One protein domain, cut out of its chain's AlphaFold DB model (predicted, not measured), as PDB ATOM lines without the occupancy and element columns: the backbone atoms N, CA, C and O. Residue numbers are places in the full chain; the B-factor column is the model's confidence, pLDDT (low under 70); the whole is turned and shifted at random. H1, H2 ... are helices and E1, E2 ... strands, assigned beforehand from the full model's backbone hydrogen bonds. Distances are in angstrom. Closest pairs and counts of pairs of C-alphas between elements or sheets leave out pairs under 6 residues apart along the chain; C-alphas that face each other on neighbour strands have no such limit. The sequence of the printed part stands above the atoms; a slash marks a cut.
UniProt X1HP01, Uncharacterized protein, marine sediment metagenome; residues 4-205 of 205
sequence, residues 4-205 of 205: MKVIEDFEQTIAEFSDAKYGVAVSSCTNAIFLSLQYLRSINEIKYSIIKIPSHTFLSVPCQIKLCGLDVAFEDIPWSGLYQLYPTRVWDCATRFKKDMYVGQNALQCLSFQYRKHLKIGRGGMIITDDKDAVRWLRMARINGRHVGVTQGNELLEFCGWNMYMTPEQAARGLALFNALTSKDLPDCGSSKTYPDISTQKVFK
ATOM      1  N   MET A   4      13.624 -36.720  -4.782       81.00
ATOM      2  CA  MET A   4      14.374 -35.488  -4.499       81.00
ATOM      3  C   MET A   4      13.698 -34.622  -3.437       81.00
ATOM      4  O   MET A   4      14.377 -34.028  -2.606       81.00
ATOM      5  N   LYS A   5      12.362 -34.582  -3.427       91.75
ATOM      6  CA  LYS A   5      11.604 -33.712  -2.528       91.75
ATOM      7  C   LYS A   5      11.824 -34.079  -1.062       91.75
ATOM      8  O   LYS A   5      11.995 -33.187  -0.249       91.75
ATOM      9  N   VAL A   6      11.891 -35.368  -0.719       96.19
ATOM     10  CA  VAL A   6      12.119 -35.771   0.684       96.19
ATOM     11  C   VAL A   6      13.509 -35.378   1.194       96.19
ATOM     12  O   VAL A   6      13.674 -35.072   2.373       96.19
ATOM     13  N   ILE A   7      14.511 -35.348   0.308       96.62
ATOM     14  CA  ILE A   7      15.852 -34.855   0.639       96.62
ATOM     15  C   ILE A   7      15.805 -33.344   0.863       96.62
ATOM     16  O   ILE A   7      16.358 -32.870   1.850       96.62
ATOM     17  N   GLU A   8      15.124 -32.600  -0.009       96.38
ATOM     18  CA  GLU A   8      14.969 -31.146   0.119       96.38
ATOM     19  C   GLU A   8      14.182 -30.753   1.374       96.38
ATOM     20  O   GLU A   8      14.602 -29.854   2.095       96.38
ATOM     21  N   ASP A   9      13.105 -31.473   1.694       98.25
ATOM     22  CA  ASP A   9      12.329 -31.270   2.919       98.25
ATOM     23  C   ASP A   9      13.217 -31.489   4.162       98.25
ATOM     24  O   ASP A   9      13.158 -30.717   5.123       98.25
ATOM     25  N   PHE A  10      14.088 -32.508   4.147       98.44
ATOM     26  CA  PHE A  10      15.051 -32.752   5.226       98.44
ATOM     27  C   PHE A  10      16.127 -31.663   5.314       98.44
ATOM     28  O   PHE A  10      16.423 -31.186   6.409       98.44
ATOM     29  N   GLU A  11      16.695 -31.248   4.181       98.62
ATOM     30  CA  GLU A  11      17.656 -30.142   4.097       98.62
ATOM     31  C   GLU A  11      17.087 -28.853   4.683       98.62
ATOM     32  O   GLU A  11      17.720 -28.248   5.549       98.62
ATOM     33  N   GLN A  12      15.883 -28.477   4.253       98.62
ATOM     34  CA  GLN A  12      15.209 -27.265   4.695       98.62
ATOM     35  C   GLN A  12      14.884 -27.325   6.191       98.62
ATOM     36  O   GLN A  12      15.195 -26.390   6.923       98.62
ATOM     37  N   THR A  13      14.355 -28.458   6.666       98.56
ATOM     38  CA  THR A  13      14.020 -28.656   8.086       98.56
ATOM     39  C   THR A  13      15.234 -28.457   8.995       98.56
ATOM     40  O   THR A  13      15.136 -27.814  10.040       98.56
ATOM     41  N   ILE A  14      16.390 -29.018   8.624       98.44
ATOM     42  CA  ILE A  14      17.611 -28.896   9.428       98.44
ATOM     43  C   ILE A  14      18.220 -27.495   9.319       98.44
ATOM     44  O   ILE A  14      18.688 -26.979  10.333       98.44
ATOM     45  N   ALA A  15      18.195 -26.877   8.134       98.69
ATOM     46  CA  ALA A  15      18.685 -25.516   7.931       98.69
ATOM     47  C   ALA A  15      17.919 -24.514   8.808       98.69
ATOM     48  O   ALA A  15      18.537 -23.850   9.641       98.69
ATOM     49  N   GLU A  16      16.583 -24.519   8.727       98.44
ATOM     50  CA  GLU A  16      15.695 -23.683   9.549       98.44
ATOM     51  C   GLU A  16      15.901 -23.920  11.042       98.44
ATOM     52  O   GLU A  16      15.990 -22.978  11.823       98.44
ATOM     53  N   PHE A  17      16.016 -25.185  11.452       98.12
ATOM     54  CA  PHE A  17      16.284 -25.526  12.843       98.12
ATOM     55  C   PHE A  17      17.609 -24.939  13.350       98.12
ATOM     56  O   PHE A  17      17.705 -24.541  14.511       98.12
ATOM     57  N   SER A  18      18.630 -24.900  12.494       97.88
ATOM     58  CA  SER A  18      19.964 -24.415  12.841       97.88
ATOM     59  C   SER A  18      20.164 -22.903  12.702       97.88
ATOM     60  O   SER A  18      21.230 -22.441  13.094       97.88
ATOM     61  N   ASP A  19      19.180 -22.164  12.178       98.25
ATOM     62  CA  ASP A  19      19.300 -20.759  11.742       98.25
ATOM     63  C   ASP A  19      20.311 -20.547  10.592       98.25
ATOM     64  O   ASP A  19      21.041 -19.563  10.530       98.25
ATOM     65  N   ALA A  20      20.372 -21.505   9.661       98.69
ATOM     66  CA  ALA A  20      21.095 -21.372   8.395       98.69
ATOM     67  C   ALA A  20      20.101 -21.238   7.236       98.69
ATOM     68  O   ALA A  20      19.018 -21.823   7.264       98.69
ATOM     69  N   LYS A  21      20.476 -20.536   6.161       98.62
ATOM     70  CA  LYS A  21      19.599 -20.396   4.982       98.62
ATOM     71  C   LYS A  21      19.457 -21.682   4.181       98.62
ATOM     72  O   LYS A  21      18.420 -21.889   3.555       98.62
ATOM     73  N   TYR A  22      20.499 -22.512   4.148       98.81
ATOM     74  CA  TYR A  22      20.546 -23.697   3.299       98.81
ATOM     75  C   TYR A  22      21.173 -24.899   4.004       98.81
ATOM     76  O   TYR A  22      22.102 -24.766   4.802       98.81
ATOM     77  N   GLY A  23      20.705 -26.089   3.627       98.56
ATOM     78  CA  GLY A  23      21.300 -27.376   3.969       98.56
ATOM     79  C   GLY A  23      21.620 -28.178   2.708       98.56
ATOM     80  O   GLY A  23      20.868 -28.151   1.736       98.56
ATOM     81  N   VAL A  24      22.737 -28.905   2.709       98.69
ATOM     82  CA  VAL A  24      23.110 -29.840   1.638       98.69
ATOM     83  C   VAL A  24      23.415 -31.201   2.253       98.69
ATOM     84  O   VAL A  24      24.478 -31.410   2.839       98.69
ATOM     85  N   ALA A  25      22.471 -32.137   2.147       98.56
ATOM     86  CA  ALA A  25      22.580 -33.478   2.712       98.56
ATOM     87  C   ALA A  25      23.614 -34.345   1.969       98.56
ATOM     88  O   ALA A  25      23.638 -34.438   0.742       98.56
ATOM     89  N   VAL A  26      24.472 -35.036   2.705       98.69
ATOM     90  CA  VAL A  26      25.522 -35.901   2.150       98.69
ATOM     91  C   VAL A  26      25.583 -37.216   2.917       98.69
ATOM     92  O   VAL A  26      25.003 -37.370   3.992       98.69
ATOM     93  N   SER A  27      26.304 -38.199   2.391       97.88
ATOM     94  CA  SER A  27      26.338 -39.542   2.980       97.88
ATOM     95  C   SER A  27      27.142 -39.652   4.285       97.88
ATOM     96  O   SER A  27      27.088 -40.692   4.941       97.88
ATOM     97  N   SER A  28      27.892 -38.627   4.707       98.44
ATOM     98  CA  SER A  28      28.546 -38.563   6.028       98.44
ATOM     99  C   SER A  28      29.094 -37.162   6.339       98.44
ATOM    100  O   SER A  28      29.347 -36.376   5.432       98.44
ATOM    101  N   CYS A  29      29.362 -36.870   7.617       98.25
ATOM    102  CA  CYS A  29      30.080 -35.648   8.017       98.25
ATOM    103  C   CYS A  29      31.520 -35.599   7.482       98.25
ATOM    104  O   CYS A  29      32.026 -34.537   7.148       98.25
ATOM    105  N   THR A  30      32.173 -36.755   7.355       98.44
ATOM    106  CA  THR A  30      33.475 -36.874   6.688       98.44
ATOM    107  C   THR A  30      33.399 -36.341   5.256       98.44
ATOM    108  O   THR A  30      34.204 -35.504   4.864       98.44
ATOM    109  N   ASN A  31      32.378 -36.753   4.501       98.69
ATOM    110  CA  ASN A  31      32.158 -36.270   3.141       98.69
ATOM    111  C   ASN A  31      31.774 -34.785   3.124       98.69
ATOM    112  O   ASN A  31      32.187 -34.069   2.219       98.69
ATOM    113  N   ALA A  32      31.037 -34.306   4.133       98.88
ATOM    114  CA  ALA A  32      30.718 -32.888   4.289       98.88
ATOM    115  C   ALA A  32      31.991 -32.031   4.410       98.88
ATOM    116  O   ALA A  32      32.145 -31.056   3.677       98.88
ATOM    117  N   ILE A  33      32.930 -32.435   5.275       98.88
ATOM    118  CA  ILE A  33      34.212 -31.740   5.467       98.88
ATOM    119  C   ILE A  33      35.033 -31.770   4.177       98.88
ATOM    120  O   ILE A  33      35.503 -30.727   3.725       98.88
ATOM    121  N   PHE A  34      35.166 -32.945   3.558       98.81
ATOM    122  CA  PHE A  34      35.911 -33.106   2.312       98.81
ATOM    123  C   PHE A  34      35.358 -32.223   1.188       98.81
ATOM    124  O   PHE A  34      36.099 -31.444   0.595       98.81
ATOM    125  N   LEU A  35      34.049 -32.283   0.923       98.81
ATOM    126  CA  LEU A  35      33.422 -31.474  -0.124       98.81
ATOM    127  C   LEU A  35      33.510 -29.975   0.177       98.81
ATOM    128  O   LEU A  35      33.714 -29.192  -0.747       98.81
ATOM    129  N   SER A  36      33.412 -29.576   1.448       98.88
ATOM    130  CA  SER A  36      33.577 -28.175   1.851       98.88
ATOM    131  C   SER A  36      34.988 -27.669   1.546       98.88
ATOM    132  O   SER A  36      35.142 -26.611   0.945       98.88
ATOM    133  N   LEU A  37      36.027 -28.444   1.878       98.69
ATOM    134  CA  LEU A  37      37.411 -28.094   1.541       98.69
ATOM    135  C   LEU A  37      37.643 -28.082   0.023       98.69
ATOM    136  O   LEU A  37      38.264 -27.152  -0.486       98.69
ATOM    137  N   GLN A  38      37.111 -29.061  -0.716       98.31
ATOM    138  CA  GLN A  38      37.213 -29.101  -2.180       98.31
ATOM    139  C   GLN A  38      36.538 -27.897  -2.846       98.31
ATOM    140  O   GLN A  38      37.092 -27.356  -3.801       98.31
ATOM    141  N   TYR A  39      35.391 -27.451  -2.330       98.56
ATOM    142  CA  TYR A  39      34.742 -26.227  -2.793       98.56
ATOM    143  C   TYR A  39      35.642 -25.009  -2.574       98.56
ATOM    144  O   TYR A  39      35.942 -24.292  -3.522       98.56
ATOM    145  N   LEU A  40      36.161 -24.807  -1.357       98.44
ATOM    146  CA  LEU A  40      37.047 -23.671  -1.085       98.44
ATOM    147  C   LEU A  40      38.323 -23.701  -1.944       98.44
ATOM    148  O   LEU A  40      38.837 -22.649  -2.324       98.44
ATOM    149  N   ARG A  41      38.831 -24.893  -2.287       96.44
ATOM    150  CA  ARG A  41      39.932 -25.045  -3.248       96.44
ATOM    151  C   ARG A  41      39.520 -24.671  -4.670       96.44
ATOM    152  O   ARG A  41      40.289 -23.985  -5.335       96.44
ATOM    153  N   SER A  42      38.345 -25.095  -5.139       96.06
ATOM    154  CA  SER A  42      37.897 -24.840  -6.517       96.06
ATOM    155  C   SER A  42      37.711 -23.350  -6.809       96.06
ATOM    156  O   SER A  42      37.952 -22.914  -7.932       96.06
ATOM    157  N   ILE A  43      37.376 -22.559  -5.786       96.88
ATOM    158  CA  ILE A  43      37.271 -21.095  -5.871       96.88
ATOM    159  C   ILE A  43      38.544 -20.356  -5.419       96.88
ATOM    160  O   ILE A  43      38.542 -19.133  -5.301       96.88
ATOM    161  N   ASN A  44      39.647 -21.075  -5.173       96.19
ATOM    162  CA  ASN A  44      40.927 -20.524  -4.716       96.19
ATOM    163  C   ASN A  44      40.839 -19.690  -3.418       96.19
ATOM    164  O   ASN A  44      41.616 -18.745  -3.234       96.19
ATOM    165  N   GLU A  45      39.920 -20.017  -2.505       96.81
ATOM    166  CA  GLU A  45      39.780 -19.350  -1.199       96.81
ATOM    167  C   GLU A  45      40.853 -19.836  -0.209       96.81
ATOM    168  O   GLU A  45      41.365 -19.058   0.597       96.81
ATOM    169  N   ILE A  46      41.281 -21.100  -0.314       94.06
ATOM    170  CA  ILE A  46      42.373 -21.639   0.508       94.06
ATOM    171  C   ILE A  46      43.719 -21.089   0.015       94.06
ATOM    172  O   ILE A  46      44.251 -21.531  -1.001       94.06
ATOM    173  N   LYS A  47      44.279 -20.120   0.751       87.06
ATOM    174  CA  LYS A  47      45.595 -19.510   0.467       87.06
ATOM    175  C   LYS A  47      46.779 -20.230   1.117       87.06
ATOM    176  O   LYS A  47      47.917 -20.012   0.717       87.06
ATOM    177  N   TYR A  48      46.512 -21.064   2.118       81.31
ATOM    178  CA  TYR A  48      47.521 -21.750   2.919       81.31
ATOM    179  C   TYR A  48      47.432 -23.255   2.698       81.31
ATOM    180  O   TYR A  48      46.334 -23.801   2.628       81.31
ATOM    181  N   SER A  49      48.571 -23.943   2.646       89.62
ATOM    182  CA  SER A  49      48.585 -25.406   2.566       89.62
ATOM    183  C   SER A  49      48.262 -26.074   3.903       89.62
ATOM    184  O   SER A  49      47.830 -27.217   3.896       89.62
ATOM    185  N   ILE A  50      48.447 -25.381   5.032       96.69
ATOM    186  CA  ILE A  50      48.305 -25.947   6.379       96.69
ATOM    187  C   ILE A  50      46.972 -25.526   7.003       96.69
ATOM    188  O   ILE A  50      46.696 -24.334   7.151       96.69
ATOM    189  N   ILE A  51      46.186 -26.515   7.428       97.75
ATOM    190  CA  ILE A  51      44.948 -26.348   8.189       97.75
ATOM    191  C   ILE A  51      45.193 -26.717   9.651       97.75
ATOM    192  O   ILE A  51      45.697 -27.797   9.960       97.75
ATOM    193  N   LYS A  52      44.809 -25.827  10.561       98.00
ATOM    194  CA  LYS A  52      44.924 -26.022  12.004       98.00
ATOM    195  C   LYS A  52      43.647 -26.622  12.571       98.00
ATOM    196  O   LYS A  52      42.554 -26.131  12.280       98.00
ATOM    197  N   ILE A  53      43.791 -27.653  13.396       98.44
ATOM    198  CA  ILE A  53      42.684 -28.300  14.111       98.44
ATOM    199  C   ILE A  53      43.104 -28.690  15.537       98.44
ATOM    200  O   ILE A  53      44.301 -28.820  15.804       98.44
ATOM    201  N   PRO A  54      42.147 -28.947  16.446       98.38
ATOM    202  CA  PRO A  54      42.444 -29.499  17.758       98.38
ATOM    203  C   PRO A  54      43.155 -30.858  17.677       98.38
ATOM    204  O   PRO A  54      42.773 -31.718  16.880       98.38
ATOM    205  N   SER A  55      44.136 -31.081  18.548       98.06
ATOM    206  CA  SER A  55      44.794 -32.382  18.759       98.06
ATOM    207  C   SER A  55      43.820 -33.451  19.266       98.06
ATOM    208  O   SER A  55      43.900 -34.611  18.868       98.06
ATOM    209  N   HIS A  56      42.847 -33.054  20.086       98.19
ATOM    210  CA  HIS A  56      41.791 -33.915  20.610       98.19
ATOM    211  C   HIS A  56      40.540 -33.867  19.729       98.19
ATOM    212  O   HIS A  56      39.604 -33.115  20.010       98.19
ATOM    213  N   THR A  57      40.499 -34.661  18.655       97.75
ATOM    214  CA  THR A  57      39.332 -34.727  17.760       97.75
ATOM    215  C   THR A  57      39.155 -36.087  17.069       97.75
ATOM    216  O   THR A  57      39.886 -37.046  17.316       97.75
ATOM    217  N   PHE A  58      38.135 -36.218  16.219       96.94
ATOM    218  CA  PHE A  58      37.858 -37.419  15.450       96.94
ATOM    219  C   PHE A  58      38.866 -37.610  14.308       96.94
ATOM    220  O   PHE A  58      39.037 -36.742  13.455       96.94
ATOM    221  N   LEU A  59      39.459 -38.806  14.234       96.31
ATOM    222  CA  LEU A  59      40.531 -39.167  13.292       96.31
ATOM    223  C   LEU A  59      40.229 -38.867  11.817       96.31
ATOM    224  O   LEU A  59      41.139 -38.640  11.028       96.31
ATOM    225  N   SER A  60      38.954 -38.872  11.426       96.56
ATOM    226  CA  SER A  60      38.571 -38.673  10.032       96.56
ATOM    227  C   SER A  60      38.809 -37.239   9.554       96.56
ATOM    228  O   SER A  60      39.027 -37.046   8.360       96.56
ATOM    229  N   VAL A  61      38.816 -36.255  10.461       98.25
ATOM    230  CA  VAL A  61      38.998 -34.835  10.126       98.25
ATOM    231  C   VAL A  61      40.377 -34.559   9.511       98.25
ATOM    232  O   VAL A  61      40.408 -34.123   8.357       98.25
ATOM    233  N   PRO A  62      41.515 -34.873  10.169       98.19
ATOM    234  CA  PRO A  62      42.831 -34.719   9.539       98.19
ATOM    235  C   PRO A  62      43.009 -35.601   8.299       98.19
ATOM    236  O   PRO A  62      43.683 -35.188   7.356       98.19
ATOM    237  N   CYS A  63      42.368 -36.777   8.236       98.12
ATOM    238  CA  CYS A  63      42.373 -37.579   7.011       98.12
ATOM    239  C   CYS A  63      41.746 -36.824   5.830       98.12
ATOM    240  O   CYS A  63      42.296 -36.884   4.737       98.12
ATOM    241  N   GLN A  64      40.625 -36.113   6.016       98.38
ATOM    242  CA  GLN A  64      40.007 -35.362   4.913       98.38
ATOM    243  C   GLN A  64      40.848 -34.167   4.481       98.38
ATOM    244  O   GLN A  64      40.968 -33.927   3.287       98.38
ATOM    245  N   ILE A  65      41.479 -33.472   5.430       98.12
ATOM    246  CA  ILE A  65      42.431 -32.394   5.128       98.12
ATOM    247  C   ILE A  65      43.553 -32.929   4.220       98.12
ATOM    248  O   ILE A  65      43.761 -32.405   3.125       98.12
ATOM    249  N   LYS A  66      44.194 -34.042   4.609       97.25
ATOM    250  CA  LYS A  66      45.253 -34.695   3.818       97.25
ATOM    251  C   LYS A  66      44.767 -35.197   2.456       97.25
ATOM    252  O   LYS A  66      45.451 -35.001   1.456       97.25
ATOM    253  N   LEU A  67      43.577 -35.798   2.383       97.06
ATOM    254  CA  LEU A  67      42.981 -36.256   1.117       97.06
ATOM    255  C   LEU A  67      42.625 -35.098   0.174       97.06
ATOM    256  O   LEU A  67      42.620 -35.278  -1.041       97.06
ATOM    257  N   CYS A  68      42.387 -33.902   0.712       96.44
ATOM    258  CA  CYS A  68      42.271 -32.668  -0.058       96.44
ATOM    259  C   CYS A  68      43.631 -32.092  -0.485       96.44
ATOM    260  O   CYS A  68      43.656 -30.981  -1.008       96.44
ATOM    261  N   GLY A  69      44.751 -32.796  -0.291       95.19
ATOM    262  CA  GLY A  69      46.092 -32.317  -0.643       95.19
ATOM    263  C   GLY A  69      46.579 -31.157   0.228       95.19
ATOM    264  O   GLY A  69      47.404 -30.368  -0.225       95.19
ATOM    265  N   LEU A  70      46.033 -31.026   1.440       96.62
ATOM    266  CA  LEU A  70      46.413 -30.023   2.429       96.62
ATOM    267  C   LEU A  70      47.157 -30.699   3.586       96.62
ATOM    268  O   LEU A  70      46.944 -31.871   3.890       96.62
ATOM    269  N   ASP A  71      47.998 -29.943   4.272       96.38
ATOM    270  CA  ASP A  71      48.666 -30.369   5.490       96.38
ATOM    271  C   ASP A  71      47.856 -30.006   6.730       96.38
ATOM    272  O   ASP A  71      46.992 -29.128   6.713       96.38
ATOM    273  N   VAL A  72      48.138 -30.706   7.827       97.06
ATOM    274  CA  VAL A  72      47.477 -30.495   9.111       97.06
ATOM    275  C   VAL A  72      48.492 -30.048  10.150       97.06
ATOM    276  O   VAL A  72      49.568 -30.631  10.259       97.06
ATOM    277  N   ALA A  73      48.130 -29.034  10.927       97.12
ATOM    278  CA  ALA A  73      48.802 -28.684  12.168       97.12
ATOM    279  C   ALA A  73      47.839 -28.932  13.331       97.12
ATOM    280  O   ALA A  73      46.699 -28.463  13.317       97.12
ATOM    281  N   PHE A  74      48.288 -29.685  14.330       98.12
ATOM    282  CA  PHE A  74      47.509 -29.915  15.541       98.12
ATOM    283  C   PHE A  74      47.844 -28.860  16.588       98.12
ATOM    284  O   PHE A  74      49.015 -28.575  16.829       98.12
ATOM    285  N   GLU A  75      46.816 -28.323  17.233       97.25
ATOM    286  CA  GLU A  75      46.946 -27.388  18.347       97.25
ATOM    287  C   GLU A  75      46.133 -27.901  19.545       97.25
ATOM    288  O   GLU A  75      45.078 -28.517  19.377       97.25
ATOM    289  N   ASP A  76      46.614 -27.667  20.766       96.31
ATOM    290  CA  ASP A  76      45.864 -27.998  21.981       96.31
ATOM    291  C   ASP A  76      44.819 -26.907  22.257       96.31
ATOM    292  O   ASP A  76      45.053 -25.945  22.989       96.31
ATOM    293  N   ILE A  77      43.681 -27.011  21.567       94.81
ATOM    294  CA  ILE A  77      42.589 -26.035  21.627       94.81
ATOM    295  C   ILE A  77      41.383 -26.661  22.338       94.81
ATOM    296  O   ILE A  77      40.875 -27.697  21.886       94.81
ATOM    297  N   PRO A  78      40.850 -26.034  23.403       97.25
ATOM    298  CA  PRO A  78      39.609 -26.476  24.015       97.25
ATOM    299  C   PRO A  78      38.416 -26.205  23.092       97.25
ATOM    300  O   PRO A  78      38.262 -25.111  22.555       97.25
ATOM    301  N   TRP A  79      37.528 -27.187  22.943       98.19
ATOM    302  CA  TRP A  79      36.309 -27.050  22.143       98.19
ATOM    303  C   TRP A  79      35.174 -27.917  22.698       98.19
ATOM    304  O   TRP A  79      35.419 -28.903  23.395       98.19
ATOM    305  N   SER A  80      33.927 -27.565  22.375       97.94
ATOM    306  CA  SER A  80      32.721 -28.330  22.723       97.94
ATOM    307  C   SER A  80      31.742 -28.285  21.561       97.94
ATOM    308  O   SER A  80      31.385 -27.202  21.100       97.94
ATOM    309  N   GLY A  81      31.311 -29.449  21.080       97.94
ATOM    310  CA  GLY A  81      30.303 -29.575  20.031       97.94
ATOM    311  C   GLY A  81      30.814 -29.315  18.613       97.94
ATOM    312  O   GLY A  81      30.525 -30.111  17.713       97.94
ATOM    313  N   LEU A  82      31.576 -28.232  18.440       97.94
ATOM    314  CA  LEU A  82      32.154 -27.779  17.179       97.94
ATOM    315  C   LEU A  82      33.525 -27.108  17.344       97.94
ATOM    316  O   LEU A  82      33.858 -26.624  18.427       97.94
ATOM    317  N   TYR A  83      34.267 -27.015  16.244       98.62
ATOM    318  CA  TYR A  83      35.465 -26.185  16.100       98.62
ATOM    319  C   TYR A  83      35.735 -25.865  14.619       98.62
ATOM    320  O   TYR A  83      35.249 -26.547  13.712       98.62
ATOM    321  N   GLN A  84      36.520 -24.818  14.368       98.50
ATOM    322  CA  GLN A  84      36.887 -24.378  13.021       98.50
ATOM    323  C   GLN A  84      38.099 -25.152  12.488       98.50
ATOM    324  O   GLN A  84      39.059 -25.402  13.216       98.50
ATOM    325  N   LEU A  85      38.092 -25.465  11.193       98.44
ATOM    326  CA  LEU A  85      39.280 -25.880  10.446       98.44
ATOM    327  C   LEU A  85      40.011 -24.616   9.971       98.44
ATOM    328  O   LEU A  85      39.859 -24.178   8.830       98.44
ATOM    329  N   TYR A  86      40.761 -23.974  10.862       97.75
ATOM    330  CA  TYR A  86      41.378 -22.672  10.597       97.75
ATOM    331  C   TYR A  86      42.506 -22.778   9.549       97.75
ATOM    332  O   TYR A  86      43.246 -23.759   9.565       97.75
ATOM    333  N   PRO A  87      42.706 -21.793   8.650       97.06
ATOM    334  CA  PRO A  87      42.009 -20.505   8.536       97.06
ATOM    335  C   PRO A  87      40.772 -20.532   7.629       97.06
ATOM    336  O   PRO A  87      40.306 -19.484   7.191       97.06
ATOM    337  N   THR A  88      40.243 -21.709   7.299       98.19
ATOM    338  CA  THR A  88      39.071 -21.808   6.422       98.19
ATOM    339  C   THR A  88      37.788 -21.457   7.163       98.19
ATOM    340  O   THR A  88      37.716 -21.539   8.387       98.19
ATOM    341  N   ARG A  89      36.718 -21.167   6.423       98.25
ATOM    342  CA  ARG A  89      35.360 -21.069   6.978       98.25
ATOM    343  C   ARG A  89      34.645 -22.422   7.123       98.25
ATOM    344  O   ARG A  89      33.422 -22.449   7.234       98.25
ATOM    345  N   VAL A  90      35.371 -23.545   7.103       98.81
ATOM    346  CA  VAL A  90      34.812 -24.881   7.371       98.81
ATOM    347  C   VAL A  90      34.798 -25.136   8.874       98.81
ATOM    348  O   VAL A  90      35.797 -24.926   9.559       98.81
ATOM    349  N   TRP A  91      33.671 -25.629   9.380       98.81
ATOM    350  CA  TRP A  91      33.495 -25.973  10.789       98.81
ATOM    351  C   TRP A  91      33.091 -27.435  10.920       98.81
ATOM    352  O   TRP A  91      32.111 -27.862  10.310       98.81
ATOM    353  N   ASP A  92      33.813 -28.202  11.736       98.69
ATOM    354  CA  ASP A  92      33.320 -29.505  12.176       98.69
ATOM    355  C   ASP A  92      32.332 -29.278  13.320       98.69
ATOM    356  O   ASP A  92      32.702 -28.734  14.354       98.69
ATOM    357  N   CYS A  93      31.075 -29.675  13.128       98.25
ATOM    358  CA  CYS A  93      29.987 -29.577  14.097       98.25
ATOM    359  C   CYS A  93      29.354 -30.960  14.344       98.25
ATOM    360  O   CYS A  93      28.192 -31.085  14.733       98.25
ATOM    361  N   ALA A  94      30.116 -32.043  14.140       97.81
ATOM    362  CA  ALA A  94      29.612 -33.409  14.235       97.81
ATOM    363  C   ALA A  94      28.971 -33.758  15.589       97.81
ATOM    364  O   ALA A  94      28.222 -34.734  15.664       97.81
ATOM    365  N   THR A  95      29.294 -33.036  16.665       97.56
ATOM    366  CA  THR A  95      28.858 -33.364  18.035       97.56
ATOM    367  C   THR A  95      27.908 -32.350  18.665       97.56
ATOM    368  O   THR A  95      27.523 -32.521  19.822       97.56
ATOM    369  N   ARG A  96      27.466 -31.349  17.901       97.44
ATOM    370  CA  ARG A  96      26.428 -30.398  18.305       97.44
ATOM    371  C   ARG A  96      25.195 -30.556  17.423       97.44
ATOM    372  O   ARG A  96      25.305 -30.756  16.218       97.44
ATOM    373  N   PHE A  97      24.023 -30.497  18.047       96.69
ATOM    374  CA  PHE A  97      22.738 -30.488  17.355       96.69
ATOM    375  C   PHE A  97      21.706 -29.759  18.219       96.69
ATOM    376  O   PHE A  97      21.050 -30.367  19.063       96.69
ATOM    377  N   LYS A  98      21.639 -28.440  18.055       95.12
ATOM    378  CA  LYS A  98      20.817 -27.525  18.855       95.12
ATOM    379  C   LYS A  98      20.146 -26.516  17.939       95.12
ATOM    380  O   LYS A  98      20.625 -26.293  16.826       95.12
ATOM    381  N   LYS A  99      19.071 -25.909  18.432       95.81
ATOM    382  CA  LYS A  99      18.438 -24.787  17.747       95.81
ATOM    383  C   LYS A  99      19.429 -23.624  17.618       95.81
ATOM    384  O   LYS A  99      20.235 -23.431  18.527       95.81
ATOM    385  N   ASP A 100      19.368 -22.889  16.509       96.62
ATOM    386  CA  ASP A 100      20.121 -21.644  16.298       96.62
ATOM    387  C   ASP A 100      21.653 -21.837  16.451       96.62
ATOM    388  O   ASP A 100      22.376 -21.009  17.000       96.62
ATOM    389  N   MET A 101      22.159 -23.005  16.025       97.00
ATOM    390  CA  MET A 101      23.564 -23.407  16.195       97.00
ATOM    391  C   MET A 101      24.500 -22.982  15.056       97.00
ATOM    392  O   MET A 101      25.694 -23.301  15.119       97.00
ATOM    393  N   TYR A 102      23.981 -22.379  13.986       98.62
ATOM    394  CA  TYR A 102      24.785 -21.947  12.850       98.62
ATOM    395  C   TYR A 102      25.692 -20.776  13.241       98.62
ATOM    396  O   TYR A 102      25.260 -19.805  13.852       98.62
ATOM    397  N   VAL A 103      26.978 -20.861  12.894       98.38
ATOM    398  CA  VAL A 103      27.971 -19.838  13.280       98.38
ATOM    399  C   VAL A 103      27.944 -18.573  12.407       98.38
ATOM    400  O   VAL A 103      28.656 -17.611  12.699       98.38
ATOM    401  N   GLY A 104      27.143 -18.551  11.338       97.81
ATOM    402  CA  GLY A 104      27.028 -17.406  10.433       97.81
ATOM    403  C   GLY A 104      28.232 -17.222   9.501       97.81
ATOM    404  O   GLY A 104      29.033 -18.130   9.284       97.81
ATOM    405  N   GLN A 105      28.350 -16.018   8.928       97.06
ATOM    406  CA  GLN A 105      29.495 -15.587   8.103       97.06
ATOM    407  C   GLN A 105      29.805 -16.521   6.921       97.06
ATOM    408  O   GLN A 105      30.967 -16.782   6.609       97.06
ATOM    409  N   ASN A 106      28.764 -17.043   6.261       98.31
ATOM    410  CA  ASN A 106      28.896 -17.995   5.153       98.31
ATOM    411  C   ASN A 106      29.709 -19.252   5.515       98.31
ATOM    412  O   ASN A 106      30.256 -19.914   4.634       98.31
ATOM    413  N   ALA A 107      29.800 -19.617   6.797       98.75
ATOM    414  CA  ALA A 107      30.474 -20.835   7.216       98.75
ATOM    415  C   ALA A 107      29.908 -22.075   6.511       98.75
ATOM    416  O   ALA A 107      28.708 -22.154   6.229       98.75
ATOM    417  N   LEU A 108      30.784 -23.047   6.262       98.94
ATOM    418  CA  LEU A 108      30.445 -24.394   5.810       98.94
ATOM    419  C   LEU A 108      30.482 -25.314   7.031       98.94
ATOM    420  O   LEU A 108      31.518 -25.894   7.368       98.94
ATOM    421  N   GLN A 109      29.364 -25.386   7.748       98.88
ATOM    422  CA  GLN A 109      29.282 -26.100   9.019       98.88
ATOM    423  C   GLN A 109      28.781 -27.529   8.794       98.88
ATOM    424  O   GLN A 109      27.675 -27.765   8.313       98.88
ATOM    425  N   CYS A 110      29.639 -28.496   9.113       98.88
ATOM    426  CA  CYS A 110      29.465 -29.903   8.781       98.88
ATOM    427  C   CYS A 110      28.810 -30.666   9.937       98.88
ATOM    428  O   CYS A 110      29.335 -30.711  11.049       98.88
ATOM    429  N   LEU A 111      27.671 -31.299   9.665       98.62
ATOM    430  CA  LEU A 111      26.871 -32.059  10.619       98.62
ATOM    431  C   LEU A 111      27.029 -33.565  10.409       98.62
ATOM    432  O   LEU A 111      27.219 -34.051   9.291       98.62
ATOM    433  N   SER A 112      26.867 -34.319  11.497       98.50
ATOM    434  CA  SER A 112      26.902 -35.780  11.495       98.50
ATOM    435  C   SER A 112      25.592 -36.366  12.003       98.50
ATOM    436  O   SER A 112      25.127 -36.025  13.088       98.50
ATOM    437  N   PHE A 113      25.044 -37.317  11.246       98.25
ATOM    438  CA  PHE A 113      23.841 -38.079  11.605       98.25
ATOM    439  C   PHE A 113      24.144 -39.567  11.820       98.25
ATOM    440  O   PHE A 113      23.326 -40.464  11.595       98.25
ATOM    441  N   GLN A 114      25.386 -39.842  12.212       97.31
ATOM    442  CA  GLN A 114      25.848 -41.178  12.550       97.31
ATOM    443  C   GLN A 114      25.161 -41.687  13.836       97.31
ATOM    444  O   GLN A 114      24.704 -40.898  14.659       97.31
ATOM    445  N   TYR A 115      25.078 -43.009  14.029       94.56
ATOM    446  CA  TYR A 115      24.282 -43.626  15.110       94.56
ATOM    447  C   TYR A 115      24.604 -43.176  16.555       94.56
ATOM    448  O   TYR A 115      23.774 -43.360  17.444       94.56
ATOM    449  N   ARG A 116      25.792 -42.614  16.824       92.56
ATOM    450  CA  ARG A 116      26.192 -42.080  18.141       92.56
ATOM    451  C   ARG A 116      25.840 -40.602  18.326       92.56
ATOM    452  O   ARG A 116      26.068 -40.080  19.412       92.56
ATOM    453  N   LYS A 117      25.360 -39.913  17.288       95.38
ATOM    454  CA  LYS A 117      25.004 -38.488  17.347       95.38
ATOM    455  C   LYS A 117      23.575 -38.299  17.845       95.38
ATOM    456  O   LYS A 117      22.873 -39.267  18.111       95.38
ATOM    457  N   HIS A 118      23.157 -37.049  17.990       94.88
ATOM    458  CA  HIS A 118      21.813 -36.706  18.452       94.88
ATOM    459  C   HIS A 118      20.730 -37.203  17.495       94.88
ATOM    460  O   HIS A 118      19.837 -37.944  17.902       94.88
ATOM    461  N   LEU A 119      20.860 -36.869  16.207       96.25
ATOM    462  CA  LEU A 119      19.962 -37.349  15.165       96.25
ATOM    463  C   LEU A 119      20.517 -38.637  14.534       96.25
ATOM    464  O   LEU A 119      21.371 -38.615  13.648       96.25
ATOM    465  N   LYS A 120      20.053 -39.786  15.035       95.69
ATOM    466  CA  LYS A 120      20.630 -41.124  14.787       95.69
ATOM    467  C   LYS A 120      20.111 -41.790  13.508       95.69
ATOM    468  O   LYS A 120      19.507 -42.863  13.555       95.69
ATOM    469  N   ILE A 121      20.369 -41.186  12.350       97.06
ATOM    470  CA  ILE A 121      19.958 -41.752  11.047       97.06
ATOM    471  C   ILE A 121      20.691 -43.072  10.766       97.06
ATOM    472  O   ILE A 121      20.121 -43.992  10.186       97.06
ATOM    473  N   GLY A 122      21.931 -43.195  11.243       96.12
ATOM    474  CA  GLY A 122      22.777 -44.382  11.106       96.12
ATOM    475  C   GLY A 122      24.054 -44.025  10.361       96.12
ATOM    476  O   GLY A 122      25.140 -44.057  10.947       96.12
ATOM    477  N   ARG A 123      23.902 -43.581   9.110       95.31
ATOM    478  CA  ARG A 123      24.937 -42.940   8.294       95.31
ATOM    479  C   ARG A 123      24.318 -41.746   7.563       95.31
ATOM    480  O   ARG A 123      23.254 -41.878   6.974       95.31
ATOM    481  N   GLY A 124      24.980 -40.595   7.635       97.81
ATOM    482  CA  GLY A 124      24.524 -39.354   7.019       97.81
ATOM    483  C   GLY A 124      25.298 -38.150   7.542       97.81
ATOM    484  O   GLY A 124      25.932 -38.209   8.601       97.81
ATOM    485  N   GLY A 125      25.262 -37.064   6.787       98.50
ATOM    486  CA  GLY A 125      25.760 -35.758   7.186       98.50
ATOM    487  C   GLY A 125      25.068 -34.650   6.407       98.50
ATOM    488  O   GLY A 125      24.235 -34.911   5.539       98.50
ATOM    489  N   MET A 126      25.407 -33.411   6.724       98.81
ATOM    490  CA  MET A 126      24.891 -32.239   6.024       98.81
ATOM    491  C   MET A 126      25.889 -31.098   6.135       98.81
ATOM    492  O   MET A 126      26.606 -31.012   7.127       98.81
ATOM    493  N   ILE A 127      25.931 -30.236   5.129       98.94
ATOM    494  CA  ILE A 127      26.605 -28.940   5.211       98.94
ATOM    495  C   ILE A 127      25.503 -27.896   5.347       98.94
ATOM    496  O   ILE A 127      24.675 -27.792   4.444       98.94
ATOM    497  N   ILE A 128      25.469 -27.167   6.461       98.88
ATOM    498  CA  ILE A 128      24.597 -25.995   6.616       98.88
ATOM    499  C   ILE A 128      25.403 -24.728   6.326       98.88
ATOM    500  O   ILE A 128      26.574 -24.628   6.713       98.88
ATOM    501  N   THR A 129      24.811 -23.800   5.576       98.88
ATOM    502  CA  THR A 129      25.491 -22.583   5.124       98.88
ATOM    503  C   THR A 129      24.519 -21.507   4.638       98.88
ATOM    504  O   THR A 129      23.409 -21.810   4.205       98.88
ATOM    505  N   ASP A 130      24.979 -20.257   4.633       98.81
ATOM    506  CA  ASP A 130      24.322 -19.120   3.979       98.81
ATOM    507  C   ASP A 130      24.835 -18.844   2.558       98.81
ATOM    508  O   ASP A 130      24.254 -18.037   1.825       98.81
ATOM    509  N   ASP A 131      25.906 -19.524   2.150       98.75
ATOM    510  CA  ASP A 131      26.556 -19.321   0.863       98.75
ATOM    511  C   ASP A 131      25.813 -20.058  -0.260       98.75
ATOM    512  O   ASP A 131      25.950 -21.269  -0.463       98.75
ATOM    513  N   LYS A 132      25.027 -19.304  -1.030       98.44
ATOM    514  CA  LYS A 132      24.265 -19.833  -2.166       98.44
ATOM    515  C   LYS A 132      25.165 -20.416  -3.265       98.44
ATOM    516  O   LYS A 132      24.747 -21.349  -3.956       98.44
ATOM    517  N   ASP A 133      26.380 -19.904  -3.440       98.25
ATOM    518  CA  ASP A 133      27.313 -20.395  -4.456       98.25
ATOM    519  C   ASP A 133      27.907 -21.734  -4.037       98.25
ATOM    520  O   ASP A 133      27.941 -22.670  -4.844       98.25
ATOM    521  N   ALA A 134      28.244 -21.868  -2.752       98.56
ATOM    522  CA  ALA A 134      28.616 -23.147  -2.163       98.56
ATOM    523  C   ALA A 134      27.504 -24.182  -2.343       98.56
ATOM    524  O   ALA A 134      27.768 -25.289  -2.802       98.56
ATOM    525  N   VAL A 135      26.245 -23.827  -2.062       98.44
ATOM    526  CA  VAL A 135      25.101 -24.745  -2.214       98.44
ATOM    527  C   VAL A 135      24.982 -25.264  -3.645       98.44
ATOM    528  O   VAL A 135      24.822 -26.470  -3.848       98.44
ATOM    529  N   ARG A 136      25.093 -24.378  -4.645       96.38
ATOM    530  CA  ARG A 136      25.046 -24.768  -6.064       96.38
ATOM    531  C   ARG A 136      26.165 -25.743  -6.408       96.38
ATOM    532  O   ARG A 136      25.896 -26.793  -6.991       96.38
ATOM    533  N   TRP A 137      27.395 -25.428  -6.007       97.56
ATOM    534  CA  TRP A 137      28.549 -26.282  -6.269       97.56
ATOM    535  C   TRP A 137      28.429 -27.639  -5.559       97.56
ATOM    536  O   TRP A 137      28.589 -28.682  -6.188       97.56
ATOM    537  N   LEU A 138      28.067 -27.647  -4.272       98.12
ATOM    538  CA  LEU A 138      27.959 -28.850  -3.440       98.12
ATOM    539  C   LEU A 138      26.856 -29.804  -3.921       98.12
ATOM    540  O   LEU A 138      27.049 -31.023  -3.895       98.12
ATOM    541  N   ARG A 139      25.718 -29.275  -4.398       95.94
ATOM    542  CA  ARG A 139      24.629 -30.089  -4.973       95.94
ATOM    543  C   ARG A 139      25.081 -30.859  -6.215       95.94
ATOM    544  O   ARG A 139      24.694 -32.016  -6.359       95.94
ATOM    545  N   MET A 140      25.920 -30.259  -7.060       94.69
ATOM    546  CA  MET A 140      26.517 -30.948  -8.211       94.69
ATOM    547  C   MET A 140      27.633 -31.895  -7.759       94.69
ATOM    548  O   MET A 140      27.657 -33.069  -8.135       94.69
ATOM    549  N   ALA A 141      28.526 -31.425  -6.883       96.75
ATOM    550  CA  ALA A 141      29.698 -32.169  -6.436       96.75
ATOM    551  C   ALA A 141      29.347 -33.497  -5.757       96.75
ATOM    552  O   ALA A 141      30.043 -34.483  -5.983       96.75
ATOM    553  N   ARG A 142      28.262 -33.561  -4.970       96.19
ATOM    554  CA  ARG A 142      27.823 -34.803  -4.302       96.19
ATOM    555  C   ARG A 142      27.171 -35.832  -5.241       96.19
ATOM    556  O   ARG A 142      26.921 -36.956  -4.802       96.19
ATOM    557  N   ILE A 143      26.853 -35.441  -6.483       93.50
ATOM    558  CA  ILE A 143      26.222 -36.276  -7.520       93.50
ATOM    559  C   ILE A 143      27.111 -36.294  -8.773       93.50
ATOM    560  O   ILE A 143      26.695 -35.945  -9.874       93.50
ATOM    561  N   ASN A 144      28.369 -36.698  -8.603       92.56
ATOM    562  CA  ASN A 144      29.346 -36.889  -9.684       92.56
ATOM    563  C   ASN A 144      29.685 -35.623 -10.504       92.56
ATOM    564  O   ASN A 144      30.301 -35.747 -11.555       92.56
ATOM    565  N   GLY A 145      29.327 -34.420 -10.040       91.50
ATOM    566  CA  GLY A 145      29.570 -33.161 -10.762       91.50
ATOM    567  C   GLY A 145      28.541 -32.869 -11.856       91.50
ATOM    568  O   GLY A 145      28.790 -32.066 -12.753       91.50
ATOM    569  N   ARG A 146      27.383 -33.533 -11.795       86.31
ATOM    570  CA  ARG A 146      26.282 -33.377 -12.752       86.31
ATOM    571  C   ARG A 146      25.448 -32.148 -12.420       86.31
ATOM    572  O   ARG A 146      25.179 -31.881 -11.245       86.31
ATOM    573  N   HIS A 147      24.941 -31.469 -13.445       81.50
ATOM    574  CA  HIS A 147      23.876 -30.491 -13.248       81.50
ATOM    575  C   HIS A 147      22.630 -31.160 -12.652       81.50
ATOM    576  O   HIS A 147      22.244 -32.272 -13.025       81.50
ATOM    577  N   VAL A 148      21.995 -30.468 -11.706       72.44
ATOM    578  CA  VAL A 148      20.787 -30.957 -11.035       72.44
ATOM    579  C   VAL A 148      19.652 -31.079 -12.059       72.44
ATOM    580  O   VAL A 148      19.396 -30.141 -12.806       72.44
ATOM    581  N   GLY A 149      18.963 -32.224 -12.075       67.94
ATOM    582  CA  GLY A 149      17.786 -32.448 -12.925       67.94
ATOM    583  C   GLY A 149      18.068 -33.011 -14.323       67.94
ATOM    584  O   GLY A 149      17.136 -33.120 -15.115       67.94
ATOM    585  N   VAL A 150      19.311 -33.394 -14.636       66.75
ATOM    586  CA  VAL A 150      19.650 -34.052 -15.911       66.75
ATOM    587  C   VAL A 150      19.497 -35.573 -15.792       66.75
ATOM    588  O   VAL A 150      20.025 -36.189 -14.864       66.75
ATOM    589  N   THR A 151      18.770 -36.181 -16.732       61.88
ATOM    590  CA  THR A 151      18.515 -37.630 -16.786       61.88
ATOM    591  C   THR A 151      19.787 -38.423 -17.089       61.88
ATOM    592  O   THR A 151      20.620 -38.013 -17.901       61.88
ATOM    593  N   GLN A 152      19.900 -39.601 -16.472       62.09
ATOM    594  CA  GLN A 152      20.993 -40.539 -16.705       62.09
ATOM    595  C   GLN A 152      21.109 -40.902 -18.196       62.09
ATOM    596  O   GLN A 152      20.126 -41.302 -18.815       62.09
ATOM    597  N   GLY A 153      22.311 -40.758 -18.761       61.06
ATOM    598  CA  GLY A 153      22.611 -41.074 -20.166       61.06
ATOM    599  C   GLY A 153      22.867 -39.871 -21.082       61.06
ATOM    600  O   GLY A 153      23.500 -40.052 -22.113       61.06
ATOM    601  N   ASN A 154      22.478 -38.653 -20.685       61.31
ATOM    602  CA  ASN A 154      22.757 -37.399 -21.417       61.31
ATOM    603  C   ASN A 154      23.538 -36.391 -20.551       61.31
ATOM    604  O   ASN A 154      23.307 -35.184 -20.589       61.31
ATOM    605  N   GLU A 155      24.421 -36.897 -19.697       66.69
ATOM    606  CA  GLU A 155      25.060 -36.107 -18.648       66.69
ATOM    607  C   GLU A 155      26.205 -35.260 -19.212       66.69
ATOM    608  O   GLU A 155      27.230 -35.789 -19.640       66.69
ATOM    609  N   LEU A 156      26.055 -33.937 -19.147       70.19
ATOM    610  CA  LEU A 156      27.189 -33.020 -19.180       70.19
ATOM    611  C   LEU A 156      27.695 -32.857 -17.744       70.19
ATOM    612  O   LEU A 156      26.944 -32.454 -16.849       70.19
ATOM    613  N   LEU A 157      28.950 -33.242 -17.524       80.75
ATOM    614  CA  LEU A 157      29.642 -33.031 -16.257       80.75
ATOM    615  C   LEU A 157      30.265 -31.636 -16.270       80.75
ATOM    616  O   LEU A 157      31.003 -31.311 -17.197       80.75
ATOM    617  N   GLU A 158      30.014 -30.850 -15.226       85.56
ATOM    618  CA  GLU A 158      30.681 -29.553 -15.038       85.56
ATOM    619  C   GLU A 158      32.134 -29.767 -14.576       85.56
ATOM    620  O   GLU A 158      33.057 -29.067 -14.982       85.56
ATOM    621  N   PHE A 159      32.345 -30.768 -13.717       90.38
ATOM    622  CA  PHE A 159      33.649 -31.172 -13.198       90.38
ATOM    623  C   PHE A 159      33.601 -32.616 -12.685       90.38
ATOM    624  O   PHE A 159      32.531 -33.202 -12.519       90.38
ATOM    625  N   CYS A 160      34.761 -33.199 -12.379       92.31
ATOM    626  CA  CYS A 160      34.839 -34.502 -11.719       92.31
ATOM    627  C   CYS A 160      34.347 -34.396 -10.267       92.31
ATOM    628  O   CYS A 160      35.097 -33.969  -9.388       92.31
ATOM    629  N   GLY A 161      33.084 -34.749 -10.017       93.88
ATOM    630  CA  GLY A 161      32.527 -34.809  -8.666       93.88
ATOM    631  C   GLY A 161      32.636 -36.193  -8.022       93.88
ATOM    632  O   GLY A 161      33.389 -37.061  -8.458       93.88
ATOM    633  N   TRP A 162      31.835 -36.411  -6.982       96.88
ATOM    634  CA  TRP A 162      31.846 -37.622  -6.165       96.88
ATOM    635  C   TRP A 162      30.446 -38.196  -6.001       96.88
ATOM    636  O   TRP A 162      29.449 -37.481  -6.051       96.88
ATOM    637  N   ASN A 163      30.370 -39.492  -5.721       95.75
ATOM    638  CA  ASN A 163      29.134 -40.147  -5.319       95.75
ATOM    639  C   ASN A 163      28.984 -40.079  -3.787       95.75
ATOM    640  O   ASN A 163      29.385 -40.992  -3.063       95.75
ATOM    641  N   MET A 164      28.489 -38.946  -3.278       97.62
ATOM    642  CA  MET A 164      28.433 -38.635  -1.840       97.62
ATOM    643  C   MET A 164      27.062 -38.116  -1.377       97.62
ATOM    644  O   MET A 164      26.963 -37.522  -0.302       97.62
ATOM    645  N   TYR A 165      26.002 -38.336  -2.152       95.25
ATOM    646  CA  TYR A 165      24.649 -37.897  -1.810       95.25
ATOM    647  C   TYR A 165      24.034 -38.707  -0.655       95.25
ATOM    648  O   TYR A 165      24.390 -39.862  -0.421       95.25
ATOM    649  N   MET A 166      23.114 -38.086   0.085       96.94
ATOM    650  CA  MET A 166      22.225 -38.785   1.021       96.94
ATOM    651  C   MET A 166      21.056 -39.403   0.253       96.94
ATOM    652  O   MET A 166      20.489 -38.741  -0.614       96.94
ATOM    653  N   THR A 167      20.677 -40.642   0.573       96.12
ATOM    654  CA  THR A 167      19.562 -41.308  -0.116       96.12
ATOM    655  C   THR A 167      18.193 -40.830   0.401       96.12
ATOM    656  O   THR A 167      18.098 -40.386   1.553       96.12
ATOM    657  N   PRO A 168      17.116 -40.944  -0.399       96.38
ATOM    658  CA  PRO A 168      15.760 -40.584   0.024       96.38
ATOM    659  C   PRO A 168      15.309 -41.298   1.307       96.38
ATOM    660  O   PRO A 168      14.681 -40.690   2.171       96.38
ATOM    661  N   GLU A 169      15.684 -42.566   1.490       96.88
ATOM    662  CA  GLU A 169      15.341 -43.364   2.674       96.88
ATOM    663  C   GLU A 169      16.025 -42.826   3.937       96.88
ATOM    664  O   GLU A 169      15.422 -42.780   5.012       96.88
ATOM    665  N   GLN A 170      17.286 -42.393   3.815       97.44
ATOM    666  CA  GLN A 170      18.028 -41.772   4.913       97.44
ATOM    667  C   GLN A 170      17.423 -40.418   5.292       97.44
ATOM    668  O   GLN A 170      17.266 -40.145   6.483       97.44
ATOM    669  N   ALA A 171      17.036 -39.608   4.303       98.06
ATOM    670  CA  ALA A 171      16.378 -38.323   4.528       98.06
ATOM    671  C   ALA A 171      15.000 -38.493   5.194       98.06
ATOM    672  O   ALA A 171      14.726 -37.857   6.211       98.06
ATOM    673  N   ALA A 172      14.175 -39.425   4.702       97.88
ATOM    674  CA  ALA A 172      12.874 -39.748   5.291       97.88
ATOM    675  C   ALA A 172      13.007 -40.206   6.752       97.88
ATOM    676  O   ALA A 172      12.282 -39.739   7.635       97.88
ATOM    677  N   ARG A 173      13.981 -41.082   7.033       97.81
ATOM    678  CA  ARG A 173      14.308 -41.501   8.402       97.81
ATOM    679  C   ARG A 173      14.766 -40.317   9.257       97.81
ATOM    680  O   ARG A 173      14.376 -40.232  10.419       97.81
ATOM    681  N   GLY A 174      15.576 -39.417   8.700       97.81
ATOM    682  CA  GLY A 174      16.025 -38.188   9.355       97.81
ATOM    683  C   GLY A 174      14.875 -37.292   9.788       97.81
ATOM    684  O   GLY A 174      14.819 -36.916  10.957       97.81
ATOM    685  N   LEU A 175      13.925 -37.027   8.891       97.88
ATOM    686  CA  LEU A 175      12.708 -36.267   9.188       97.88
ATOM    687  C   LEU A 175      11.878 -36.920  10.297       97.88
ATOM    688  O   LEU A 175      11.495 -36.254  11.257       97.88
ATOM    689  N   ALA A 176      11.640 -38.231  10.203       97.88
ATOM    690  CA  ALA A 176      10.867 -38.956  11.209       97.88
ATOM    691  C   ALA A 176      11.522 -38.881  12.598       97.88
ATOM    692  O   ALA A 176      10.851 -38.594  13.589       97.88
ATOM    693  N   LEU A 177      12.842 -39.086  12.669       97.12
ATOM    694  CA  LEU A 177      13.599 -38.989  13.917       97.12
ATOM    695  C   LEU A 177      13.609 -37.564  14.473       97.12
ATOM    696  O   LEU A 177      13.454 -37.397  15.677       97.12
ATOM    697  N   PHE A 178      13.771 -36.551  13.619       97.25
ATOM    698  CA  PHE A 178      13.777 -35.151  14.035       97.25
ATOM    699  C   PHE A 178      12.428 -34.733  14.629       97.25
ATOM    700  O   PHE A 178      12.388 -34.086  15.674       97.25
ATOM    701  N   ASN A 179      11.325 -35.154  14.007       96.38
ATOM    702  CA  ASN A 179       9.973 -34.883  14.496       96.38
ATOM    703  C   ASN A 179       9.654 -35.621  15.804       96.38
ATOM    704  O   ASN A 179       8.846 -35.140  16.591       96.38
ATOM    705  N   ALA A 180      10.300 -36.764  16.048       95.75
ATOM    706  CA  ALA A 180      10.154 -37.532  17.281       95.75
ATOM    707  C   ALA A 180      11.039 -37.030  18.442       95.75
ATOM    708  O   ALA A 180      10.933 -37.555  19.552       95.75
ATOM    709  N   LEU A 181      11.925 -36.049  18.219       92.50
ATOM    710  CA  LEU A 181      12.745 -35.479  19.292       92.50
ATOM    711  C   LEU A 181      11.862 -34.749  20.311       92.50
ATOM    712  O   LEU A 181      11.168 -33.792  19.977       92.50
ATOM    713  N   THR A 182      11.946 -35.167  21.574       87.38
ATOM    714  CA  THR A 182      11.217 -34.546  22.693       87.38
ATOM    715  C   THR A 182      11.801 -33.195  23.100       87.38
ATOM    716  O   THR A 182      11.066 -32.310  23.526       87.38
ATOM    717  N   SER A 183      13.117 -33.025  22.945       87.50
ATOM    718  CA  SER A 183      13.817 -31.749  23.076       87.50
ATOM    719  C   SER A 183      14.677 -31.510  21.845       87.50
ATOM    720  O   SER A 183      15.332 -32.422  21.337       87.50
ATOM    721  N   LYS A 184      14.689 -30.258  21.394       83.38
ATOM    722  CA  LYS A 184      15.547 -29.777  20.309       83.38
ATOM    723  C   LYS A 184      16.712 -28.911  20.815       83.38
ATOM    724  O   LYS A 184      17.498 -28.415  20.018       83.38
ATOM    725  N   ASP A 185      16.847 -28.765  22.130       85.56
ATOM    726  CA  ASP A 185      18.038 -28.210  22.774       85.56
ATOM    727  C   ASP A 185      18.798 -29.350  23.459       85.56
ATOM    728  O   ASP A 185      18.535 -29.714  24.606       85.56
ATOM    729  N   LEU A 186      19.656 -30.019  22.688       90.44
ATOM    730  CA  LEU A 186      20.383 -31.210  23.123       90.44
ATOM    731  C   LEU A 186      21.827 -30.836  23.469       90.44
ATOM    732  O   LEU A 186      22.467 -30.173  22.659       90.44
ATOM    733  N   PRO A 187      22.387 -31.257  24.619       94.19
ATOM    734  CA  PRO A 187      23.752 -30.898  25.017       94.19
ATOM    735  C   PRO A 187      24.798 -31.367  23.994       94.19
ATOM    736  O   PRO A 187      24.557 -32.292  23.232       94.19
ATOM    737  N   ASP A 188      25.990 -30.765  23.967       96.94
ATOM    738  CA  ASP A 188      27.041 -31.242  23.055       96.94
ATOM    739  C   ASP A 188      27.470 -32.666  23.467       96.94
ATOM    740  O   ASP A 188      27.763 -32.919  24.635       96.94
ATOM    741  N   CYS A 189      27.531 -33.611  22.522       95.38
ATOM    742  CA  CYS A 189      27.868 -35.014  22.810       95.38
ATOM    743  C   CYS A 189      29.359 -35.334  22.599       95.38
ATOM    744  O   CYS A 189      29.734 -36.498  22.449       95.38
ATOM    745  N   GLY A 190      30.201 -34.306  22.500       96.75
ATOM    746  CA  GLY A 190      31.634 -34.429  22.270       96.75
ATOM    747  C   GLY A 190      32.361 -33.099  22.449       96.75
ATOM    748  O   GLY A 190      31.791 -32.029  22.251       96.75
ATOM    749  N   SER A 191      33.613 -33.183  22.880       97.88
ATOM    750  CA  SER A 191      34.496 -32.051  23.181       97.88
ATOM    751  C   SER A 191      35.962 -32.491  23.137       97.88
ATOM    752  O   SER A 191      36.247 -33.693  23.085       97.88
ATOM    753  N   SER A 192      36.895 -31.548  23.279       97.50
ATOM    754  CA  SER A 192      38.320 -31.867  23.462       97.50
ATOM    755  C   SER A 192      38.583 -32.784  24.666       97.50
ATOM    756  O   SER A 192      39.560 -33.519  24.679       97.50
ATOM    757  N   LYS A 193      37.686 -32.811  25.662       97.06
ATOM    758  CA  LYS A 193      37.809 -33.671  26.852       97.06
ATOM    759  C   LYS A 193      37.396 -35.123  26.608       97.06
ATOM    760  O   LYS A 193      37.766 -35.998  27.381       97.06
ATOM    761  N   THR A 194      36.581 -35.382  25.586       95.88
ATOM    762  CA  THR A 194      36.040 -36.726  25.304       95.88
ATOM    763  C   THR A 194      36.792 -37.449  24.192       95.88
ATOM    764  O   THR A 194      36.631 -38.658  24.036       95.88
ATOM    765  N   TYR A 195      37.559 -36.717  23.382       96.38
ATOM    766  CA  TYR A 195      38.355 -37.275  22.294       96.38
ATOM    767  C   TYR A 195      39.806 -37.513  22.740       96.38
ATOM    768  O   TYR A 195      40.349 -36.705  23.492       96.38
ATOM    769  N   PRO A 196      40.451 -38.607  22.297       95.69
ATOM    770  CA  PRO A 196      41.872 -38.821  22.547       95.69
ATOM    771  C   PRO A 196      42.722 -37.839  21.732       95.69
ATOM    772  O   PRO A 196      42.275 -37.351  20.692       95.69
ATOM    773  N   ASP A 197      43.957 -37.608  22.172       97.06
ATOM    774  CA  ASP A 197      44.949 -36.883  21.378       97.06
ATOM    775  C   ASP A 197      45.371 -37.737  20.169       97.06
ATOM    776  O   ASP A 197      45.933 -38.827  20.320       97.06
ATOM    777  N   ILE A 198      45.091 -37.245  18.962       96.56
ATOM    778  CA  ILE A 198      45.440 -37.910  17.701       96.56
ATOM    779  C   ILE A 198      46.677 -37.308  17.018       96.56
ATOM    780  O   ILE A 198      47.110 -37.832  15.991       96.56
ATOM    781  N   SER A 199      47.286 -36.262  17.583       95.56
ATOM    782  CA  SER A 199      48.477 -35.601  17.022       95.56
ATOM    783  C   SER A 199      49.716 -36.507  17.002       95.56
ATOM    784  O   SER A 199      50.644 -36.321  16.215       95.56
ATOM    785  N   THR A 200      49.722 -37.548  17.837       93.50
ATOM    786  CA  THR A 200      50.832 -38.500  17.963       93.50
ATOM    787  C   THR A 200      50.859 -39.568  16.862       93.50
ATOM    788  O   THR A 200      51.869 -40.268  16.713       93.50
ATOM    789  N   GLN A 201      49.791 -39.689  16.066       93.19
ATOM    790  CA  GLN A 201      49.650 -40.702  15.017       93.19
ATOM    791  C   GLN A 201      50.683 -40.497  13.900       93.19
ATOM    792  O   GLN A 201      50.771 -39.431  13.297       93.19
ATOM    793  N   LYS A 202      51.441 -41.553  13.574       92.94
ATOM    794  CA  LYS A 202      52.554 -41.487  12.605       92.94
ATOM    795  C   LYS A 202      52.134 -41.040  11.202       92.94
ATOM    796  O   LYS A 202      52.937 -40.438  10.511       92.94
ATOM    797  N   VAL A 203      50.898 -41.327  10.792       92.00
ATOM    798  CA  VAL A 203      50.377 -40.982   9.456       92.00
ATOM    799  C   VAL A 203      50.197 -39.472   9.239       92.00
ATOM    800  O   VAL A 203      50.053 -39.036   8.101       92.00
ATOM    801  N   PHE A 204      50.194 -38.669  10.310       89.94
ATOM    802  CA  PHE A 204      50.066 -37.211  10.225       89.94
ATOM    803  C   PHE A 204      51.382 -36.461  10.471       89.94
ATOM    804  O   PHE A 204      51.358 -35.232  10.520       89.94
ATOM    805  N   LYS A 205      52.493 -37.186  10.636       78.38
ATOM    806  CA  LYS A 205      53.836 -36.620  10.788       78.38
ATOM    807  C   LYS A 205      54.539 -36.478   9.447       78.38
ATOM    808  O   LYS A 205      54.222 -37.274   8.536       78.38
TER     809      LYS A 205
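AT A GLANCE: This is residues 4 to 205 of the 205 residues of an uncharacterized protein of marine sediment metagenome (UniProt X1HP01). A mixed sheet of four strands, E1 E6 E5 E4, makes the middle, with H2 and H4 over one face and H1 over the other, and H5 packs on H1. Beyond the E4 edge, a small unit of two parallel strands and a helix, E2, H3 and E3, joins this body where H3 packs on H2. Long links wind between the parts; residues 142 to 167 reach as far as 30 A from the mean of the C-alphas, and a tail with no named element, residues 180 to 205, runs from H5 across to the E2 and E3 end. The printed part has 202 residues, of which under half are in named elements, in the order H1 E1 H2 E2 H3 E3 E4 E5 E6 H4 H5: class mixed, helices and strands. The whole is compact, with a radius of gyration of the C-alphas of 16.3 A and spans of 47 by 42 by 29 A.

IN THESE COORDINATES: H1 is residues 4 to 18, 21.3 A from first to last C-alpha, and begins at C-alpha 4 (14.374, -35.488, -4.499). E1 is residues 22 to 26, 13.2 A, and H2 is residues 29 to 42, 19.7 A. E2 is residues 50 to 54, H3 is residues 60 to 67, 10.2 A, and E3 is residues 71 to 75. E4 is residues 90 to 92, E5 is residues 108 to 112, with C-alpha 108 at (30.445, -24.394, 5.810), and E6 is residues 125 to 129. H4 is residues 132 to 141, 14.1 A. H5 is residues 168 to 179, 16.6 A, and ends at C-alpha 179 (9.973, -34.883, 14.496).

HOW THE PARTS SIT: The sheet runs E1 E6 E5 E4, with E1 and E4 as edge strands. E1 and E6 are antiparallel, with N 24 and O 127 at 2.8 A. E6 and E5, a hairpin, are antiparallel, with N 111 and O 126 at 2.8 A. E5 and E4 are parallel, with N 110 and O 91 at 2.8 A. Three layers, helices on both faces of a sheet, are formed by H2 and H4 on one face and H1 on the opposite face. H2 is over E5 at a height over the sheet of 8.5 A, along the strands, at 8 degrees to E5 on the local plane. H4 is over E1 and E6 at a height of 9.2 A. H1 is over E1 and E6 at a height of 7.3 A; the closest C-alphas of H1 and E1 are those of Glu 11 and Gly 23, 4.6 A apart. H2 and H4 touch, with residues 35 to 39 of H2 alone; their closest C-alphas, of Tyr 39 and Ala 134, are 6.9 A apart. H1 and H5 touch, the closest C-alphas being those of Ile 7 and Ala 171, 5.2 A apart; they run the same way at 35.3 degrees, only just a steep tilt. H2 and H3 touch at a shallow tilt of 31 degrees, with C-alphas Phe 34 and Gln 64 closest at 5.4 A. E2, H3 and E3 form a strand-helix-strand unit, two parallel neighbour strands with a helix between, with a right-handed crossover; N 51 and O 71 are 2.8 A apart. In H1, H2, H3, H4 and H5 every O i to N i+4 pair is within hydrogen-bond range.

THE WHOLE: The C-alphas farthest apart, of Asn 154 and Lys 193, are 50.7 A from each other. The printed part has no cut and ends at residue 205, the chain's last. The links E3 to E4, E4 to E5, E5 to E6 and H4 to H5 are long. Outside the named strands, residues 97 to 98 pair antiparallel with residues 185 to 186. The mean pLDDT of the printed part is 94.8, and residues 149 to 155 are under 70.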